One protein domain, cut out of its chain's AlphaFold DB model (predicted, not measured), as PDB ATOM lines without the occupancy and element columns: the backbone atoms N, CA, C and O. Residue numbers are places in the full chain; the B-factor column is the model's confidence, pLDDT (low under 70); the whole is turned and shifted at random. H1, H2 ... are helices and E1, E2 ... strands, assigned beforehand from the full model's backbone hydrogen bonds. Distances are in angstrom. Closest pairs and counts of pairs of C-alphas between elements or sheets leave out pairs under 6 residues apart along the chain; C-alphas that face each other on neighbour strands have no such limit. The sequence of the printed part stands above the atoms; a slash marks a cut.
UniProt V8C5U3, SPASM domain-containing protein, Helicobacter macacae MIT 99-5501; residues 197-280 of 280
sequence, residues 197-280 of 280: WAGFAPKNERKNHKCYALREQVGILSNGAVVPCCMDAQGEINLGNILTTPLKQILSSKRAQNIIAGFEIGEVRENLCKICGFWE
ATOM      1  N   TRP A 197      85.251   4.314  97.459       62.88
ATOM      2  CA  TRP A 197      85.976   3.406  96.579       62.88
ATOM      3  C   TRP A 197      85.181   3.179  95.291       62.88
ATOM      4  O   TRP A 197      83.959   3.093  95.339       62.88
ATOM      5  N   ALA A 198      85.854   3.102  94.140       58.75
ATOM      6  CA  ALA A 198      85.182   3.120  92.837       58.75
ATOM      7  C   ALA A 198      84.156   1.978  92.671       58.75
ATOM      8  O   ALA A 198      83.093   2.198  92.101       58.75
ATOM      9  N   GLY A 199      84.406   0.808  93.272       56.88
ATOM     10  CA  GLY A 199      83.456  -0.315  93.302       56.88
ATOM     11  C   GLY A 199      82.268  -0.162  94.268       56.88
ATOM     12  O   GLY A 199      81.374  -1.000  94.268       56.88
ATOM     13  N   PHE A 200      82.246   0.887  95.092       57.94
ATOM     14  CA  PHE A 200      81.219   1.149  96.112       57.94
ATOM     15  C   PHE A 200      80.519   2.503  95.919       57.94
ATOM     16  O   PHE A 200      79.635   2.860  96.699       57.94
ATOM     17  N   ALA A 201      80.930   3.288  94.916       58.47
ATOM     18  CA  ALA A 201      80.389   4.615  94.659       58.47
ATOM     19  C   ALA A 201      78.931   4.537  94.172       58.47
ATOM     20  O   ALA A 201      78.593   3.647  93.385       58.47
ATOM     21  N   PRO A 202      78.050   5.472  94.588       59.44
ATOM     22  CA  PRO A 202      76.734   5.605  93.975       59.44
ATOM     23  C   PRO A 202      76.900   5.794  92.465       59.44
ATOM     24  O   PRO A 202      77.798   6.528  92.046       59.44
ATOM     25  N   LYS A 203      76.040   5.164  91.652       56.88
ATOM     26  CA  LYS A 203      76.046   5.274  90.182       56.88
ATOM     27  C   LYS A 203      75.672   6.689  89.718       56.88
ATOM     28  O   LYS A 203      74.601   6.906  89.167       56.88
ATOM     29  N   ASN A 204      76.550   7.654  89.943       57.72
ATOM     30  CA  ASN A 204      76.468   8.985  89.372       57.72
ATOM     31  C   ASN A 204      77.587   9.092  88.340       57.72
ATOM     32  O   ASN A 204      78.755   9.232  88.700       57.72
ATOM     33  N   GLU A 205      77.232   8.993  87.060       59.19
ATOM     34  CA  GLU A 205      78.190   9.139  85.967       59.19
ATOM     35  C   GLU A 205      78.759  10.560  85.957       59.19
ATOM     36  O   GLU A 205      78.061  11.532  85.664       59.19
ATOM     37  N   ARG A 206      80.055  10.690  86.245       65.31
ATOM     38  CA  ARG A 206      80.806  11.925  86.018       65.31
ATOM     39  C   ARG A 206      81.695  11.730  84.806       65.31
ATOM     40  O   ARG A 206      82.562  10.863  84.788       65.31
ATOM     41  N   LYS A 207      81.467  12.544  83.775       68.12
ATOM     42  CA  LYS A 207      82.105  12.328  82.471       68.12
ATOM     43  C   LYS A 207      83.530  12.878  82.393       68.12
ATOM     44  O   LYS A 207      84.379  12.197  81.840       68.12
ATOM     45  N   ASN A 208      83.800  14.049  82.976       85.00
ATOM     46  CA  ASN A 208      85.062  14.767  82.773       85.00
ATOM     47  C   ASN A 208      85.625  15.314  84.092       85.00
ATOM     48  O   ASN A 208      84.928  16.027  84.815       85.00
ATOM     49  N   HIS A 209      86.872  14.965  84.402       89.81
ATOM     50  CA  HIS A 209      87.662  15.487  85.519       89.81
ATOM     51  C   HIS A 209      89.153  15.187  85.296       89.81
ATOM     52  O   HIS A 209      89.510  14.283  84.536       89.81
ATOM     53  N   LYS A 210      90.027  15.927  85.986       93.31
ATOM     54  CA  LYS A 210      91.460  15.608  86.068       93.31
ATOM     55  C   LYS A 210      91.704  14.559  87.146       93.31
ATOM     56  O   LYS A 210      91.004  14.536  88.151       93.31
ATOM     57  N   CYS A 211      92.687  13.688  86.953       94.00
ATOM     58  CA  CYS A 211      93.032  12.654  87.928       94.00
ATOM     59  C   CYS A 211      94.549  12.468  88.019       94.00
ATOM     60  O   CYS A 211      95.282  12.735  87.067       94.00
ATOM     61  N   TYR A 212      95.007  11.976  89.168       94.88
ATOM     62  CA  TYR A 212      96.409  11.658  89.443       94.88
ATOM     63  C   TYR A 212      96.857  10.311  88.859       94.88
ATOM     64  O   TYR A 212      98.056  10.052  88.768       94.88
ATOM     65  N   ALA A 213      95.918   9.425  88.512       95.75
ATOM     66  CA  ALA A 213      96.215   8.075  88.038       95.75
ATOM     67  C   ALA A 213      97.147   8.094  86.810       95.75
ATOM     68  O   ALA A 213      96.918   8.841  85.861       95.75
ATOM     69  N   LEU A 214      98.213   7.290  86.863       96.75
ATOM     70  CA  LEU A 214      99.353   7.225  85.932       96.75
ATOM     71  C   LEU A 214     100.199   8.502  85.775       96.75
ATOM     72  O   LEU A 214     101.344   8.398  85.345       96.75
ATOM     73  N   ARG A 215      99.679   9.680  86.141       94.94
ATOM     74  CA  ARG A 215     100.409  10.961  86.122       94.94
ATOM     75  C   ARG A 215     101.338  11.110  87.328       94.94
ATOM     76  O   ARG A 215     102.501  11.451  87.169       94.94
ATOM     77  N   GLU A 216     100.819  10.819  88.517       94.50
ATOM     78  CA  GLU A 216     101.515  10.990  89.805       94.50
ATOM     79  C   GLU A 216     101.551   9.690  90.630       94.50
ATOM     80  O   GLU A 216     102.182   9.621  91.684       94.50
ATOM     81  N   GLN A 217     100.850   8.641  90.184       94.75
ATOM     82  CA  GLN A 217     100.756   7.363  90.891       94.75
ATOM     83  C   GLN A 217     100.474   6.192  89.948       94.75
ATOM     84  O   GLN A 217      99.888   6.367  88.885       94.75
ATOM     85  N   VAL A 218     100.826   4.982  90.376       97.38
ATOM     86  CA  VAL A 218     100.489   3.714  89.711       97.38
ATOM     87  C   VAL A 218     100.273   2.641  90.778       97.38
ATOM     88  O   VAL A 218     100.931   2.665  91.818       97.38
ATOM     89  N   GLY A 219      99.336   1.719  90.552       97.44
ATOM     90  CA  GLY A 219      99.101   0.577  91.436       97.44
ATOM     91  C   GLY A 219      99.724  -0.708  90.889       97.44
ATOM     92  O   GLY A 219      99.683  -0.960  89.688       97.44
ATOM     93  N   ILE A 220     100.270  -1.536  91.780       97.94
ATOM     94  CA  ILE A 220     100.714  -2.905  91.482       97.94
ATOM     95  C   ILE A 220      99.997  -3.833  92.460       97.94
ATOM     96  O   ILE A 220     100.196  -3.739  93.672       97.94
ATOM     97  N   LEU A 221      99.136  -4.704  91.942       97.25
ATOM     98  CA  LEU A 221      98.346  -5.634  92.743       97.25
ATOM     99  C   LEU A 221      99.181  -6.830  93.215       97.25
ATOM    100  O   LEU A 221     100.267  -7.115  92.710       97.25
ATOM    101  N   SER A 222      98.647  -7.577  94.182       94.69
ATOM    102  CA  SER A 222      99.325  -8.713  94.825       94.69
ATOM    103  C   SER A 222      99.654  -9.885  93.888       94.69
ATOM    104  O   SER A 222     100.428 -10.759  94.287       94.69
ATOM    105  N   ASN A 223      99.081  -9.904  92.680       96.25
ATOM    106  CA  ASN A 223      99.326 -10.860  91.594       96.25
ATOM    107  C   ASN A 223     100.222 -10.287  90.468       96.25
ATOM    108  O   ASN A 223     100.361 -10.912  89.417       96.25
ATOM    109  N   GLY A 224     100.787  -9.089  90.655       97.81
ATOM    110  CA  GLY A 224     101.648  -8.413  89.681       97.81
ATOM    111  C   GLY A 224     100.914  -7.589  88.618       97.81
ATOM    112  O   GLY A 224     101.570  -6.928  87.813       97.81
ATOM    113  N   ALA A 225      99.576  -7.589  88.595       98.38
ATOM    114  CA  ALA A 225      98.820  -6.744  87.674       98.38
ATOM    115  C   ALA A 225      99.082  -5.256  87.956       98.38
ATOM    116  O   ALA A 225      99.053  -4.816  89.109       98.38
ATOM    117  N   VAL A 226      99.327  -4.482  86.901       98.62
ATOM    118  CA  VAL A 226      99.544  -3.036  86.966       98.62
ATOM    119  C   VAL A 226      98.237  -2.326  86.643       98.62
ATOM    120  O   VAL A 226      97.622  -2.584  85.607       98.62
ATOM    121  N   VAL A 227      97.835  -1.413  87.523       98.12
ATOM    122  CA  VAL A 227      96.578  -0.659  87.446       98.12
ATOM    123  C   VAL A 227      96.840   0.850  87.555       98.12
ATOM    124  O   VAL A 227      97.877   1.255  88.089       98.12
ATOM    125  N   PRO A 228      95.921   1.723  87.102       97.06
ATOM    126  CA  PRO A 228      96.151   3.169  87.092       97.06
ATOM    127  C   PRO A 228      96.355   3.800  88.473       97.06
ATOM    128  O   PRO A 228      97.068   4.795  88.596       97.06
ATOM    129  N   CYS A 229      95.713   3.261  89.514       95.06
ATOM    130  CA  CYS A 229      95.837   3.738  90.893       95.06
ATOM    131  C   CYS A 229      95.298   2.709  91.896       95.06
ATOM    132  O   CYS A 229      94.685   1.717  91.510       95.06
ATOM    133  N   CYS A 230      95.481   2.971  93.193       91.88
ATOM    134  CA  CYS A 230      95.007   2.090  94.261       91.88
ATOM    135  C   CYS A 230      93.487   1.872  94.263       91.88
ATOM    136  O   CYS A 230      93.058   0.810  94.687       91.88
ATOM    137  N   MET A 231      92.689   2.813  93.738       90.31
ATOM    138  CA  MET A 231      91.223   2.696  93.674       90.31
ATOM    139  C   MET A 231      90.742   1.504  92.836       90.31
ATOM    140  O   MET A 231      89.622   1.037  93.041       90.31
ATOM    141  N   ASP A 232      91.577   1.007  91.922       93.25
ATOM    142  CA  ASP A 232      91.322  -0.178  91.101       93.25
ATOM    143  C   ASP A 232      91.894  -1.447  91.758       93.25
ATOM    144  O   ASP A 232      92.705  -2.178  91.190       93.25
ATOM    145  N   ALA A 233      91.496  -1.704  93.005       91.94
ATOM    146  CA  ALA A 233      91.972  -2.861  93.765       91.94
ATOM    147  C   ALA A 233      91.525  -4.212  93.165       91.94
ATOM    148  O   ALA A 233      92.112  -5.243  93.491       91.94
ATOM    149  N   GLN A 234      90.497  -4.207  92.306       91.38
ATOM    150  CA  GLN A 234      89.989  -5.392  91.606       91.38
ATOM    151  C   GLN A 234      90.696  -5.646  90.265       91.38
ATOM    152  O   GLN A 234      90.568  -6.733  89.706       91.38
ATOM    153  N   GLY A 235      91.467  -4.680  89.756       94.62
ATOM    154  CA  GLY A 235      92.205  -4.821  88.504       94.62
ATOM    155  C   GLY A 235      91.336  -4.764  87.250       94.62
ATOM    156  O   GLY A 235      91.660  -5.421  86.261       94.62
ATOM    157  N   GLU A 236      90.251  -3.988  87.270       94.75
ATOM    158  CA  GLU A 236      89.375  -3.788  86.110       94.75
ATOM    159  C   GLU A 236      90.123  -3.114  84.950       94.75
ATOM    160  O   GLU A 236      89.947  -3.467  83.779       94.75
ATOM    161  N   ILE A 237      91.011  -2.168  85.260       96.81
ATOM    162  CA  ILE A 237      91.876  -1.495  84.294       96.81
ATOM    163  C   ILE A 237      93.262  -2.150  84.338       96.81
ATOM    164  O   ILE A 237      94.271  -1.535  84.675       96.81
ATOM    165  N   ASN A 238      93.330  -3.429  83.970       97.62
ATOM    166  CA  ASN A 238      94.602  -4.140  83.858       97.62
ATOM    167  C   ASN A 238      95.421  -3.617  82.659       97.62
ATOM    168  O   ASN A 238      95.005  -3.734  81.500       97.62
ATOM    169  N   LEU A 239      96.586  -3.027  82.942       98.50
ATOM    170  CA  LEU A 239      97.513  -2.473  81.947       98.50
ATOM    171  C   LEU A 239      98.594  -3.478  81.515       98.50
ATOM    172  O   LEU A 239      99.291  -3.239  80.530       98.50
ATOM    173  N   GLY A 240      98.744  -4.587  82.240       98.38
ATOM    174  CA  GLY A 240      99.782  -5.596  82.048       98.38
ATOM    175  C   GLY A 240     100.217  -6.222  83.374       98.38
ATOM    176  O   GLY A 240      99.748  -5.827  84.440       98.38
ATOM    177  N   ASN A 241     101.136  -7.188  83.323       98.56
ATOM    178  CA  ASN A 241     101.693  -7.823  84.519       98.56
ATOM    179  C   ASN A 241     103.201  -7.560  84.623       98.56
ATOM    180  O   ASN A 241     103.962  -7.914  83.723       98.56
ATOM    181  N   ILE A 242     103.629  -6.949  85.731       98.44
ATOM    182  CA  ILE A 242     105.024  -6.545  85.964       98.44
ATOM    183  C   ILE A 242     105.986  -7.733  86.124       98.44
ATOM    184  O   ILE A 242     107.195  -7.590  85.936       98.44
ATOM    185  N   LEU A 243     105.460  -8.917  86.453       98.12
ATOM    186  CA  LEU A 243     106.249 -10.143  86.593       98.12
ATOM    187  C   LEU A 243     106.670 -10.713  85.233       98.12
ATOM    188  O   LEU A 243     107.643 -11.453  85.155       98.12
ATOM    189  N   THR A 244     105.962 -10.360  84.155       98.00
ATOM    190  CA  THR A 244     106.256 -10.848  82.797       98.00
ATOM    191  C   THR A 244     106.676  -9.742  81.835       98.00
ATOM    192  O   THR A 244     107.343 -10.018  80.843       98.00
ATOM    193  N   THR A 245     106.298  -8.491  82.104       98.38
ATOM    194  CA  THR A 245     106.562  -7.342  81.229       98.38
ATOM    195  C   THR A 245     107.177  -6.195  82.038       98.38
ATOM    196  O   THR A 245     106.597  -5.814  83.056       98.38
ATOM    197  N   PRO A 246     108.303  -5.589  81.605       98.38
ATOM    198  CA  PRO A 246     108.905  -4.459  82.313       98.38
ATOM    199  C   PRO A 246     107.916  -3.310  82.529       98.38
ATOM    200  O   PRO A 246     107.178  -2.934  81.612       98.38
ATOM    201  N   LEU A 247     107.950  -2.679  83.706       98.44
ATOM    202  CA  LEU A 247     106.987  -1.634  84.077       98.44
ATOM    203  C   LEU A 247     107.019  -0.464  83.087       98.44
ATOM    204  O   LEU A 247     105.980   0.061  82.699       98.44
ATOM    205  N   LYS A 248     108.213  -0.107  82.602       98.25
ATOM    206  CA  LYS A 248     108.386   0.920  81.565       98.25
ATOM    207  C   LYS A 248     107.583   0.616  80.303       98.25
ATOM    208  O   LYS A 248     106.972   1.516  79.743       98.25
ATOM    209  N   GLN A 249     107.578  -0.638  79.858       98.62
ATOM    210  CA  GLN A 249     106.852  -1.038  78.656       98.62
ATOM    211  C   GLN A 249     105.337  -0.999  78.885       98.62
ATOM    212  O   GLN A 249     104.610  -0.513  78.022       98.62
ATOM    213  N   ILE A 250     104.875  -1.440  80.059       98.69
ATOM    214  CA  ILE A 250     103.462  -1.358  80.457       98.69
ATOM    215  C   ILE A 250     102.978   0.100  80.442       98.69
ATOM    216  O   ILE A 250     101.947   0.412  79.839       98.69
ATOM    217  N   LEU A 251     103.742   1.009  81.051       98.19
ATOM    218  CA  LEU A 251     103.398   2.431  81.134       98.19
ATOM    219  C   LEU A 251     103.462   3.144  79.775       98.19
ATOM    220  O   LEU A 251     102.703   4.082  79.541       98.19
ATOM    221  N   SER A 252     104.302   2.678  78.849       98.12
ATOM    222  CA  SER A 252     104.352   3.177  77.468       98.12
ATOM    223  C   SER A 252     103.281   2.576  76.549       98.12
ATOM    224  O   SER A 252     103.223   2.931  75.371       98.12
ATOM    225  N   SER A 253     102.438   1.661  77.039       98.31
ATOM    226  CA  SER A 253     101.376   1.061  76.230       98.31
ATOM    227  C   SER A 253     100.373   2.109  75.737       98.31
ATOM    228  O   SER A 253     100.107   3.116  76.399       98.31
ATOM    229  N   LYS A 254      99.745   1.850  74.582       98.25
ATOM    230  CA  LYS A 254      98.752   2.767  74.002       98.25
ATOM    231  C   LYS A 254      97.598   3.060  74.968       98.25
ATOM    232  O   LYS A 254      97.151   4.201  75.043       98.25
ATOM    233  N   ARG A 255      97.147   2.054  75.728       98.00
ATOM    234  CA  ARG A 255      96.090   2.209  76.739       98.00
ATOM    235  C   ARG A 255      96.528   3.155  77.861       98.00
ATOM    236  O   ARG A 255      95.822   4.123  78.122       98.00
ATOM    237  N   ALA A 256      97.703   2.933  78.455       98.31
ATOM    238  CA  ALA A 256      98.234   3.788  79.520       98.31
ATOM    239  C   ALA A 256      98.428   5.244  79.055       98.31
ATOM    240  O   ALA A 256      97.972   6.170  79.721       98.31
ATOM    241  N   GLN A 257      99.012   5.451  77.870       98.44
ATOM    242  CA  GLN A 257      99.226   6.789  77.305       98.44
ATOM    243  C   GLN A 257      97.911   7.516  76.987       98.44
ATOM    244  O   GLN A 257      97.793   8.714  77.227       98.44
ATOM    245  N   ASN A 258      96.889   6.799  76.505       97.94
ATOM    246  CA  ASN A 258      95.568   7.388  76.277       97.94
ATOM    247  C   ASN A 258      94.894   7.827  77.591       97.94
ATOM    248  O   ASN A 258      94.219   8.855  77.604       97.94
ATOM    249  N   ILE A 259      95.071   7.072  78.683       97.50
ATOM    250  CA  ILE A 259      94.562   7.439  80.014       97.50
ATOM    251  C   ILE A 259      95.254   8.714  80.514       97.50
ATOM    252  O   ILE A 259      94.567   9.646  80.926       97.50
ATOM    253  N   ILE A 260      96.588   8.774  80.428       97.50
ATOM    254  CA  ILE A 260      97.383   9.946  80.830       97.50
ATOM    255  C   ILE A 260      96.923  11.190  80.061       97.50
ATOM    256  O   ILE A 260      96.501  12.165  80.681       97.50
ATOM    257  N   ALA A 261      96.908  11.122  78.725       97.69
ATOM    258  CA  ALA A 261      96.495  12.234  77.872       97.69
ATOM    259  C   ALA A 261      95.036  12.653  78.122       97.69
ATOM    260  O   ALA A 261      94.712  13.836  78.086       97.69
ATOM    261  N   GLY A 262      94.150  11.690  78.407       96.81
ATOM    262  CA  GLY A 262      92.779  11.969  78.825       96.81
ATOM    263  C   GLY A 262      92.737  12.808  80.101       96.81
ATOM    264  O   GLY A 262      92.162  13.894  80.104       96.81
ATOM    265  N   PHE A 263      93.401  12.363  81.169       96.56
ATOM    266  CA  PHE A 263      93.392  13.082  82.444       96.56
ATOM    267  C   PHE A 263      94.075  14.454  82.397       96.56
ATOM    268  O   PHE A 263      93.683  15.330  83.167       96.56
ATOM    269  N   GLU A 264      95.034  14.682  81.498       95.06
ATOM    270  CA  GLU A 264      95.637  16.007  81.284       95.06
ATOM    271  C   GLU A 264      94.615  17.046  80.800       95.06
ATOM    272  O   GLU A 264      94.600  18.180  81.294       95.06
ATOM    273  N   ILE A 265      93.716  16.645  79.895       95.25
ATOM    274  CA  ILE A 265      92.655  17.505  79.343       95.25
ATOM    275  C   ILE A 265      91.313  17.366  80.078       95.25
ATOM    276  O   ILE A 265      90.320  17.972  79.681       95.25
ATOM    277  N   GLY A 266      91.273  16.588  81.162       94.75
ATOM    278  CA  GLY A 266      90.069  16.354  81.959       94.75
ATOM    279  C   GLY A 266      89.060  15.389  81.329       94.75
ATOM    280  O   GLY A 266      87.889  15.421  81.696       94.75
ATOM    281  N   GLU A 267      89.477  14.537  80.393       94.44
ATOM    282  CA  GLU A 267      88.629  13.549  79.726       94.44
ATOM    283  C   GLU A 267      88.858  12.131  80.277       94.44
ATOM    284  O   GLU A 267      89.966  11.588  80.238       94.44
ATOM    285  N   VAL A 268      87.789  11.486  80.746       93.06
ATOM    286  CA  VAL A 268      87.862  10.150  81.351       93.06
ATOM    287  C   VAL A 268      87.712   9.052  80.292       93.06
ATOM    288  O   VAL A 268      86.660   8.912  79.668       93.06
ATOM    289  N   ARG A 269      88.747   8.216  80.125       93.75
ATOM    290  CA  ARG A 269      88.780   7.139  79.110       93.75
ATOM    291  C   ARG A 269      88.269   5.778  79.590       93.75
ATOM    292  O   ARG A 269      87.848   4.971  78.771       93.75
ATOM    293  N   GLU A 270      88.287   5.524  80.895       94.19
ATOM    294  CA  GLU A 270      87.982   4.211  81.482       94.19
ATOM    295  C   GLU A 270      86.668   4.241  82.271       94.19
ATOM    296  O   GLU A 270      86.376   5.210  82.974       94.19
ATOM    297  N   ASN A 271      85.865   3.176  82.180       90.94
ATOM    298  CA  ASN A 271      84.528   3.145  82.787       90.94
ATOM    299  C   ASN A 271      84.564   3.221  84.317       90.94
ATOM    300  O   ASN A 271      83.795   3.989  84.892       90.94
ATOM    301  N   LEU A 272      85.496   2.510  84.958       90.12
ATOM    302  CA  LEU A 272      85.690   2.577  86.409       90.12
ATOM    303  C   LEU A 272      85.967   4.016  86.877       90.12
ATOM    304  O   LEU A 272      85.468   4.457  87.910       90.12
ATOM    305  N   CYS A 273      86.715   4.791  86.090       91.12
ATOM    306  CA  CYS A 273      87.033   6.174  86.423       91.12
ATOM    307  C   CYS A 273      85.810   7.103  86.330       91.12
ATOM    308  O   CYS A 273      85.741   8.068  87.082       91.12
ATOM    309  N   LYS A 274      84.811   6.804  85.486       88.12
ATOM    310  CA  LYS A 274      83.575   7.615  85.363       88.12
ATOM    311  C   LYS A 274      82.692   7.565  86.612       88.12
ATOM    312  O   LYS A 274      81.863   8.451  86.814       88.12
ATOM    313  N   ILE A 275      82.857   6.523  87.422       85.38
ATOM    314  CA  ILE A 275      82.119   6.307  88.673       85.38
ATOM    315  C   ILE A 275      83.014   6.454  89.912       85.38
ATOM    316  O   ILE A 275      82.546   6.298  91.034       85.38
ATOM    317  N   CYS A 276      84.306   6.750  89.739       84.38
ATOM    318  CA  CYS A 276      85.252   6.840  90.843       84.38
ATOM    319  C   CYS A 276      84.989   8.075  91.721       84.38
ATOM    320  O   CYS A 276      84.794   9.180  91.219       84.38
ATOM    321  N   GLY A 277      85.041   7.888  93.044       80.75
ATOM    322  CA  GLY A 277      84.883   8.943  94.048       80.75
ATOM    323  C   GLY A 277      86.135   9.790  94.328       80.75
ATOM    324  O   GLY A 277      86.088  10.624  95.229       80.75
ATOM    325  N   PHE A 278      87.254   9.550  93.633       83.31
ATOM    326  CA  PHE A 278      88.560  10.151  93.933       83.31
ATOM    327  C   PHE A 278      89.235  10.714  92.674       83.31
ATOM    328  O   PHE A 278      89.505   9.975  91.728       83.31
ATOM    329  N   TRP A 279      89.540  12.014  92.681       84.94
ATOM    330  CA  TRP A 279      90.156  12.748  91.570       84.94
ATOM    331  C   TRP A 279      90.865  14.026  92.078       84.94
ATOM    332  O   TRP A 279      90.901  14.258  93.290       84.94
ATOM    333  N   GLU A 280      91.479  14.799  91.174       85.12
ATOM    334  CA  GLU A 280      92.194  16.064  91.470       85.12
ATOM    335  C   GLU A 280      91.236  17.220  91.786       85.12
ATOM    336  O   GLU A 280      91.416  17.832  92.864       85.12
TER     337      GLU A 280
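AT A GLANCE: This is residues 197 to 280 of the 280 residues of the protein "SPASM domain-containing protein" of Helicobacter macacae MIT 99-5501 (UniProt V8C5U3). Little regular structure is here: a body of loops with H1 and H2 following each other along one long side, the short strand E1 at H1's end and H3 at the other. The 84 printed residues hold E1, H1, H2 and H3 in that order, mostly helix, with 23 residues in named elements. It is compact, radius of gyration of the C-alphas 12.2 A, spanning 36 by 26 by 17 A.

HOW THE PARTS SIT: Start at E1, residues 225 to 227, which pairs with no named strand; short antiparallel pairings join it to residues 219 to 220 and 240 to 241. H1, residues 247 to 251, is close to but not clearly touching H2, residues 254 to 264: the closest C-alphas, of Leu 251 and Gln 257, are 7.1 A apart. H3, residues 271 to 274, is apart from E1, H1 and H2. In H1 and H2 every O i to N i+4 pair is within hydrogen-bond range; H3 is too short for one.

IN THESE COORDINATES: Find C-alpha 225 at (98.820, -6.744, 87.674), where E1 begins its 6.5 A. H1 measures 6.2 A, H2 15.4 A and H3 5.2 A, ending at C-alpha 274, (83.575, 7.615, 85.363).

THE WHOLE: The C-alphas of Asn 204 and Thr 244, the two farthest apart, are 36.4 A apart. The printed part has no cut; the link E1 to H1 is long. Residues 197 to 207 are under pLDDT 70.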